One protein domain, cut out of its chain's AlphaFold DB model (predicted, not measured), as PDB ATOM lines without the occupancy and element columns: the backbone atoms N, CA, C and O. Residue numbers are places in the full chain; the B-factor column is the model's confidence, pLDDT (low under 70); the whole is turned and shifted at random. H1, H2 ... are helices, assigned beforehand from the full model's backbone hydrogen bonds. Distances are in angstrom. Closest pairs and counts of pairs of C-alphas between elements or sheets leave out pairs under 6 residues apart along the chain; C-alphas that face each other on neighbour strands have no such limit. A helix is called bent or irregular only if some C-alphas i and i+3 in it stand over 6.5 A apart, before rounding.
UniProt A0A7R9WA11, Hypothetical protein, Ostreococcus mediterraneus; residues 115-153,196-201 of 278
ATOM      1  N   LEU A 115     177.811 165.379 211.829       87.44
ATOM      2  CA  LEU A 115     179.021 165.024 211.097       87.44
ATOM      3  C   LEU A 115     180.045 164.481 212.098       87.44
ATOM      4  O   LEU A 115     180.132 164.987 213.220       87.44
ATOM      5  N   SER A 116     180.790 163.440 211.722       87.94
ATOM      6  CA  SER A 116     181.837 162.903 212.593       87.94
ATOM      7  C   SER A 116     182.983 163.908 212.723       87.94
ATOM      8  O   SER A 116     183.238 164.697 211.814       87.94
ATOM      9  N   LYS A 117     183.697 163.872 213.856       83.50
ATOM     10  CA  LYS A 117     184.898 164.703 214.057       83.50
ATOM     11  C   LYS A 117     185.970 164.415 213.003       83.50
ATOM     12  O   LYS A 117     186.645 165.339 212.570       83.50
ATOM     13  N   GLU A 118     186.042 163.169 212.538       84.12
ATOM     14  CA  GLU A 118     186.938 162.710 211.469       84.12
ATOM     15  C   GLU A 118     186.779 163.537 210.182       84.12
ATOM     16  O   GLU A 118     187.761 163.890 209.536       84.12
ATOM     17  N   MET A 119     185.550 163.960 209.846       83.81
ATOM     18  CA  MET A 119     185.304 164.823 208.680       83.81
ATOM     19  C   MET A 119     185.963 166.208 208.787       83.81
ATOM     20  O   MET A 119     186.099 166.897 207.776       83.81
ATOM     21  N   PHE A 120     186.357 166.622 209.992       86.19
ATOM     22  CA  PHE A 120     187.019 167.895 210.277       86.19
ATOM     23  C   PHE A 120     188.484 167.723 210.703       86.19
ATOM     24  O   PHE A 120     189.125 168.701 211.074       86.19
ATOM     25  N   GLU A 121     189.053 166.513 210.633       83.19
ATOM     26  CA  GLU A 121     190.455 166.272 211.010       83.19
ATOM     27  C   GLU A 121     191.442 167.141 210.231       83.19
ATOM     28  O   GLU A 121     192.462 167.569 210.771       83.19
ATOM     29  N   TRP A 122     191.133 167.435 208.967       80.44
ATOM     30  CA  TRP A 122     191.960 168.291 208.123       80.44
ATOM     31  C   TRP A 122     192.113 169.714 208.685       80.44
ATOM     32  O   TRP A 122     193.174 170.300 208.509       80.44
ATOM     33  N   ASP A 123     191.119 170.234 209.415       82.06
ATOM     34  CA  ASP A 123     191.141 171.579 210.018       82.06
ATOM     35  C   ASP A 123     192.071 171.641 211.244       82.06
ATOM     36  O   ASP A 123     192.611 172.683 211.603       82.06
ATOM     37  N   SER A 124     192.322 170.485 211.868       81.25
ATOM     38  CA  SER A 124     193.267 170.356 212.985       81.25
ATOM     39  C   SER A 124     194.718 170.168 212.519       81.25
ATOM     40  O   SER A 124     195.648 170.244 213.325       81.25
ATOM     41  N   ARG A 125     194.943 169.903 211.225       84.88
ATOM     42  CA  ARG A 125     196.273 169.654 210.657       84.88
ATOM     43  C   ARG A 125     196.905 170.960 210.184       84.88
ATOM     44  O   ARG A 125     196.274 171.778 209.523       84.88
ATOM     45  N   LYS A 126     198.204 171.129 210.443       86.06
ATOM     46  CA  LYS A 126     198.997 172.180 209.788       86.06
ATOM     47  C   LYS A 126     199.279 171.744 208.354       86.06
ATOM     48  O   LYS A 126     200.131 170.889 208.141       86.06
ATOM     49  N   LEU A 127     198.542 172.310 207.406       87.12
ATOM     50  CA  LEU A 127     198.689 172.026 205.982       87.12
ATOM     51  C   LEU A 127     199.554 173.096 205.313       87.12
ATOM     52  O   LEU A 127     199.415 174.295 205.571       87.12
ATOM     53  N   THR A 128     200.447 172.663 204.435       90.38
ATOM     54  CA  THR A 128     201.187 173.538 203.526       90.38
ATOM     55  C   THR A 128     200.273 174.064 202.421       90.38
ATOM     56  O   THR A 128     199.202 173.519 202.144       90.38
ATOM     57  N   ARG A 129     200.694 175.139 201.746       86.62
ATOM     58  CA  ARG A 129     199.946 175.713 200.616       86.62
ATOM     59  C   ARG A 129     199.707 174.678 199.514       86.62
ATOM     60  O   ARG A 129     198.654 174.692 198.877       86.62
ATOM     61  N   GLU A 130     200.691 173.824 199.273       84.62
ATOM     62  CA  GLU A 130     200.665 172.765 198.270       84.62
ATOM     63  C   GLU A 130     199.646 171.686 198.644       84.62
ATOM     64  O   GLU A 130     198.795 171.370 197.820       84.62
ATOM     65  N   GLU A 131     199.629 171.232 199.897       83.81
ATOM     66  CA  GLU A 131     198.647 170.252 200.379       83.81
ATOM     67  C   GLU A 131     197.215 170.807 200.352       83.81
ATOM     68  O   GLU A 131     196.291 170.120 199.926       83.81
ATOM     69  N   VAL A 132     197.002 172.073 200.738       88.00
ATOM     70  CA  VAL A 132     195.676 172.714 200.618       88.00
ATOM     71  C   VAL A 132     195.231 172.766 199.157       88.00
ATOM     72  O   VAL A 132     194.065 172.524 198.846       88.00
ATOM     73  N   ARG A 133     196.154 173.083 198.242       84.06
ATOM     74  CA  ARG A 133     195.881 173.116 196.802       84.06
ATOM     75  C   ARG A 133     195.481 171.734 196.281       84.06
ATOM     76  O   ARG A 133     194.536 171.652 195.501       84.06
ATOM     77  N   GLU A 134     196.170 170.684 196.714       84.69
ATOM     78  CA  GLU A 134     195.852 169.297 196.367       84.69
ATOM     79  C   GLU A 134     194.476 168.888 196.897       84.69
ATOM     80  O   GLU A 134     193.649 168.441 196.110       84.69
ATOM     81  N   LEU A 135     194.169 169.149 198.172       86.38
ATOM     82  CA  LEU A 135     192.861 168.837 198.765       86.38
ATOM     83  C   LEU A 135     191.706 169.560 198.058       86.38
ATOM     84  O   LEU A 135     190.668 168.966 197.774       86.38
ATOM     85  N   LEU A 136     191.887 170.842 197.722       88.31
ATOM     86  CA  LEU A 136     190.904 171.587 196.930       88.31
ATOM     87  C   LEU A 136     190.713 170.967 195.545       88.31
ATOM     88  O   LEU A 136     189.599 170.944 195.023       88.31
ATOM     89  N   TYR A 137     191.793 170.485 194.934       83.56
ATOM     90  CA  TYR A 137     191.724 169.847 193.631       83.56
ATOM     91  C   TYR A 137     191.035 168.480 193.700       83.56
ATOM     92  O   TYR A 137     190.189 168.195 192.856       83.56
ATOM     93  N   GLU A 138     191.311 167.674 194.725       85.94
ATOM     94  CA  GLU A 138     190.601 166.419 194.989       85.94
ATOM     95  C   GLU A 138     189.094 166.644 195.175       85.94
ATOM     96  O   GLU A 138     188.290 165.919 194.582       85.94
ATOM     97  N   GLU A 139     188.702 167.693 195.906       89.50
ATOM     98  CA  GLU A 139     187.294 168.078 196.066       89.50
ATOM     99  C   GLU A 139     186.670 168.483 194.720       89.50
ATOM    100  O   GLU A 139     185.555 168.079 194.394       89.50
ATOM    101  N   ILE A 140     187.394 169.218 193.866       88.50
ATOM    102  CA  ILE A 140     186.929 169.520 192.503       88.50
ATOM    103  C   ILE A 140     186.753 168.219 191.706       88.50
ATOM    104  O   ILE A 140     185.700 167.995 191.109       88.50
ATOM    105  N   LEU A 141     187.742 167.325 191.704       86.38
ATOM    106  CA  LEU A 141     187.653 166.052 190.986       86.38
ATOM    107  C   LEU A 141     186.485 165.186 191.478       86.38
ATOM    108  O   LEU A 141     185.858 164.505 190.665       86.38
ATOM    109  N   HIS A 142     186.150 165.243 192.769       87.00
ATOM    110  CA  HIS A 142     184.995 164.552 193.337       87.00
ATOM    111  C   HIS A 142     183.683 164.930 192.628       87.00
ATOM    112  O   HIS A 142     182.902 164.044 192.276       87.00
ATOM    113  N   TYR A 143     183.464 166.217 192.331       87.31
ATOM    114  CA  TYR A 143     182.264 166.673 191.616       87.31
ATOM    115  C   TYR A 143     182.369 166.563 190.086       87.31
ATOM    116  O   TYR A 143     181.352 166.641 189.395       87.31
ATOM    117  N   HIS A 144     183.569 166.374 189.529       84.88
ATOM    118  CA  HIS A 144     183.825 166.344 188.087       84.88
ATOM    119  C   HIS A 144     184.301 164.951 187.610       84.88
ATOM    120  O   HIS A 144     185.465 164.796 187.234       84.88
ATOM    121  N   PRO A 145     183.418 163.932 187.536       85.06
ATOM    122  CA  PRO A 145     183.809 162.544 187.261       85.06
ATOM    123  C   PRO A 145     184.453 162.331 185.884       85.06
ATOM    124  O   PRO A 145     185.264 161.425 185.721       85.06
ATOM    125  N   ASP A 146     184.129 163.151 184.883       81.12
ATOM    126  CA  ASP A 146     184.778 163.094 183.565       81.12
ATOM    127  C   ASP A 146     186.247 163.516 183.647       81.12
ATOM    128  O   ASP A 146     187.123 162.788 183.186       81.12
ATOM    129  N   VAL A 147     186.506 164.636 184.326       80.12
ATOM    130  CA  VAL A 147     187.855 165.169 184.563       80.12
ATOM    131  C   VAL A 147     188.640 164.230 185.472       80.12
ATOM    132  O   VAL A 147     189.808 163.968 185.219       80.12
ATOM    133  N   LYS A 148     187.986 163.646 186.483       82.12
ATOM    134  CA  LYS A 148     188.585 162.629 187.350       82.12
ATOM    135  C   LYS A 148     189.001 161.384 186.570       82.12
ATOM    136  O   LYS A 148     190.091 160.876 186.770       82.12
ATOM    137  N   ARG A 149     188.176 160.908 185.630       82.00
ATOM    138  CA  ARG A 149     188.545 159.767 184.776       82.00
ATOM    139  C   ARG A 149     189.726 160.079 183.864       82.00
ATOM    140  O   ARG A 149     190.482 159.166 183.564       82.00
ATOM    141  N   GLU A 150     189.861 161.310 183.382       80.56
ATOM    142  CA  GLU A 150     191.026 161.742 182.596       80.56
ATOM    143  C   GLU A 150     192.277 161.858 183.472       80.56
ATOM    144  O   GLU A 150     193.334 161.371 183.078       80.56
ATOM    145  N   TRP A 151     192.129 162.406 184.680       73.81
ATOM    146  CA  TRP A 151     193.166 162.471 185.709       73.81
ATOM    147  C   TRP A 151     193.687 161.082 186.096       73.81
ATOM    148  O   TRP A 151     194.885 160.831 186.029       73.81
ATOM    149  N   ASP A 152     192.783 160.151 186.410       79.56
ATOM    150  CA  ASP A 152     193.111 158.785 186.832       79.56
ATOM    151  C   ASP A 152     193.713 157.944 185.686       79.56
ATOM    152  O   ASP A 152     194.459 156.994 185.931       79.56
ATOM    153  N   LYS A 153     193.381 158.263 184.424       76.75
ATOM    154  CA  LYS A 153     193.939 157.612 183.220       76.75
ATOM    155  C   LYS A 153     195.279 158.202 182.786       76.75
ATOM    156  O   LYS A 153     195.960 157.583 181.969       76.75
ATOM    157  N   HIS A 196     174.315 169.547 187.777       58.34
ATOM    158  CA  HIS A 196     173.721 168.383 188.426       58.34
ATOM    159  C   HIS A 196     173.947 168.346 189.946       58.34
ATOM    160  O   HIS A 196     173.000 168.048 190.646       58.34
ATOM    161  N   ALA A 197     175.114 168.725 190.484       54.59
ATOM    162  CA  ALA A 197     175.344 168.735 191.934       54.59
ATOM    163  C   ALA A 197     174.550 169.860 192.624       54.59
ATOM    164  O   ALA A 197     173.991 169.680 193.704       54.59
ATOM    165  N   ILE A 198     174.431 171.012 191.954       54.75
ATOM    166  CA  ILE A 198     173.572 172.121 192.391       54.75
ATOM    167  C   ILE A 198     172.095 171.741 192.256       54.75
ATOM    168  O   ILE A 198     171.289 172.127 193.092       54.75
ATOM    169  N   ASP A 199     171.730 170.997 191.218       58.25
ATOM    170  CA  ASP A 199     170.367 170.568 190.937       58.25
ATOM    171  C   ASP A 199     169.963 169.394 191.829       58.25
ATOM    172  O   ASP A 199     168.805 169.321 192.203       58.25
ATOM    173  N   ASP A 200     170.888 168.535 192.246       64.69
ATOM    174  CA  ASP A 200     170.673 167.477 193.229       64.69
ATOM    175  C   ASP A 200     170.577 168.075 194.630       64.69
ATOM    176  O   ASP A 200     169.666 167.721 195.372       64.69
ATOM    177  N   TYR A 201     171.411 169.067 194.959       57.62
ATOM    178  CA  TYR A 201     171.237 169.877 196.163       57.62
ATOM    179  C   TYR A 201     169.899 170.629 196.140       57.62
ATOM    180  O   TYR A 201     169.151 170.572 197.107       57.62
TER     181      TYR A 201
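AT A GLANCE: This is residues 115 to 153 and 196 to 201 of the 278 residues of the protein "Hypothetical protein" of Ostreococcus mediterraneus (UniProt A0A7R9WA11). An open, loose frame of helices is built on one long helix, H2: H3 turns off at a corner from its last end, the short piece H4 is close to that same end, and the irregular H1 is joined to its first end by a tight link but apart from it. Residues 115 to 121, of which 117 to 121 belong to H1, stick out free. The printed part has 45 residues with four named helices, in the order H1, H2, H3, H4, and no named strand; the class is all helix. It is loose, with a radius of gyration of the C-alphas of 13.3 A, and its C-alphas span 31 by 26 by 14 A, only just flat.

IN THESE COORDINATES: H2, the longest helix, holds residues 129 to 143 and is 21.8 A from first to last C-alpha; it begins at C-alpha 129 (199.946, 175.713, 200.616) and ends at C-alpha 143 (182.264, 166.673, 191.616). H3 holds residues 145 to 153 and is 12.0 A long. H1 holds residues 117 to 124, 10.2 A from first to last C-alpha, and begins at C-alpha 117 (184.898, 164.703, 214.057). H1 is irregular: C-alphas 119 and 122 are 7.5 A apart, against about 5 A in a regular helix. H4 holds residues 196 to 201, is 8.3 A long, and ends at C-alpha 201 (171.237, 169.877, 196.163).

HOW THE PARTS SIT: H2 and H3 only just touch, with 3 pairs of C-alphas within 8 A, and touch only at the corner by their link. H2 touches H3 with residues 141 to 142 alone; the closest C-alphas are those of Leu 141 and Lys 148, 5.1 A apart. The two helices run opposite ways at a steep tilt of 59 degrees. H2 and H4 are close but not clearly touching: their closest C-alphas, those of Tyr 143 and Ala 197, are 7.2 A apart. Their lines are about perpendicular, at 88 degrees. H1 is apart from H2, H3 and H4, and H3 and H4 are apart. In H2, H3 and H4 every O i to N i+4 pair is within hydrogen-bond range; in H1 1 of 4 is, beside 4 of 5 O i to N i+3 pairs.

THE WHOLE: The C-alphas farthest apart are those of Lys 126 and Asp 199, at 34.3 A. Residues 154 to 195 are not printed, and C-alphas 153 and 196 are 23.5 A apart across this cut, where the link from H3 to H4 lies. The links from H1 to H2, with 4 residues, and from H2 to H3, with 1 residue, are tight. The mean pLDDT of the printed part is 80.8, and residues 196 to 201 are under 70.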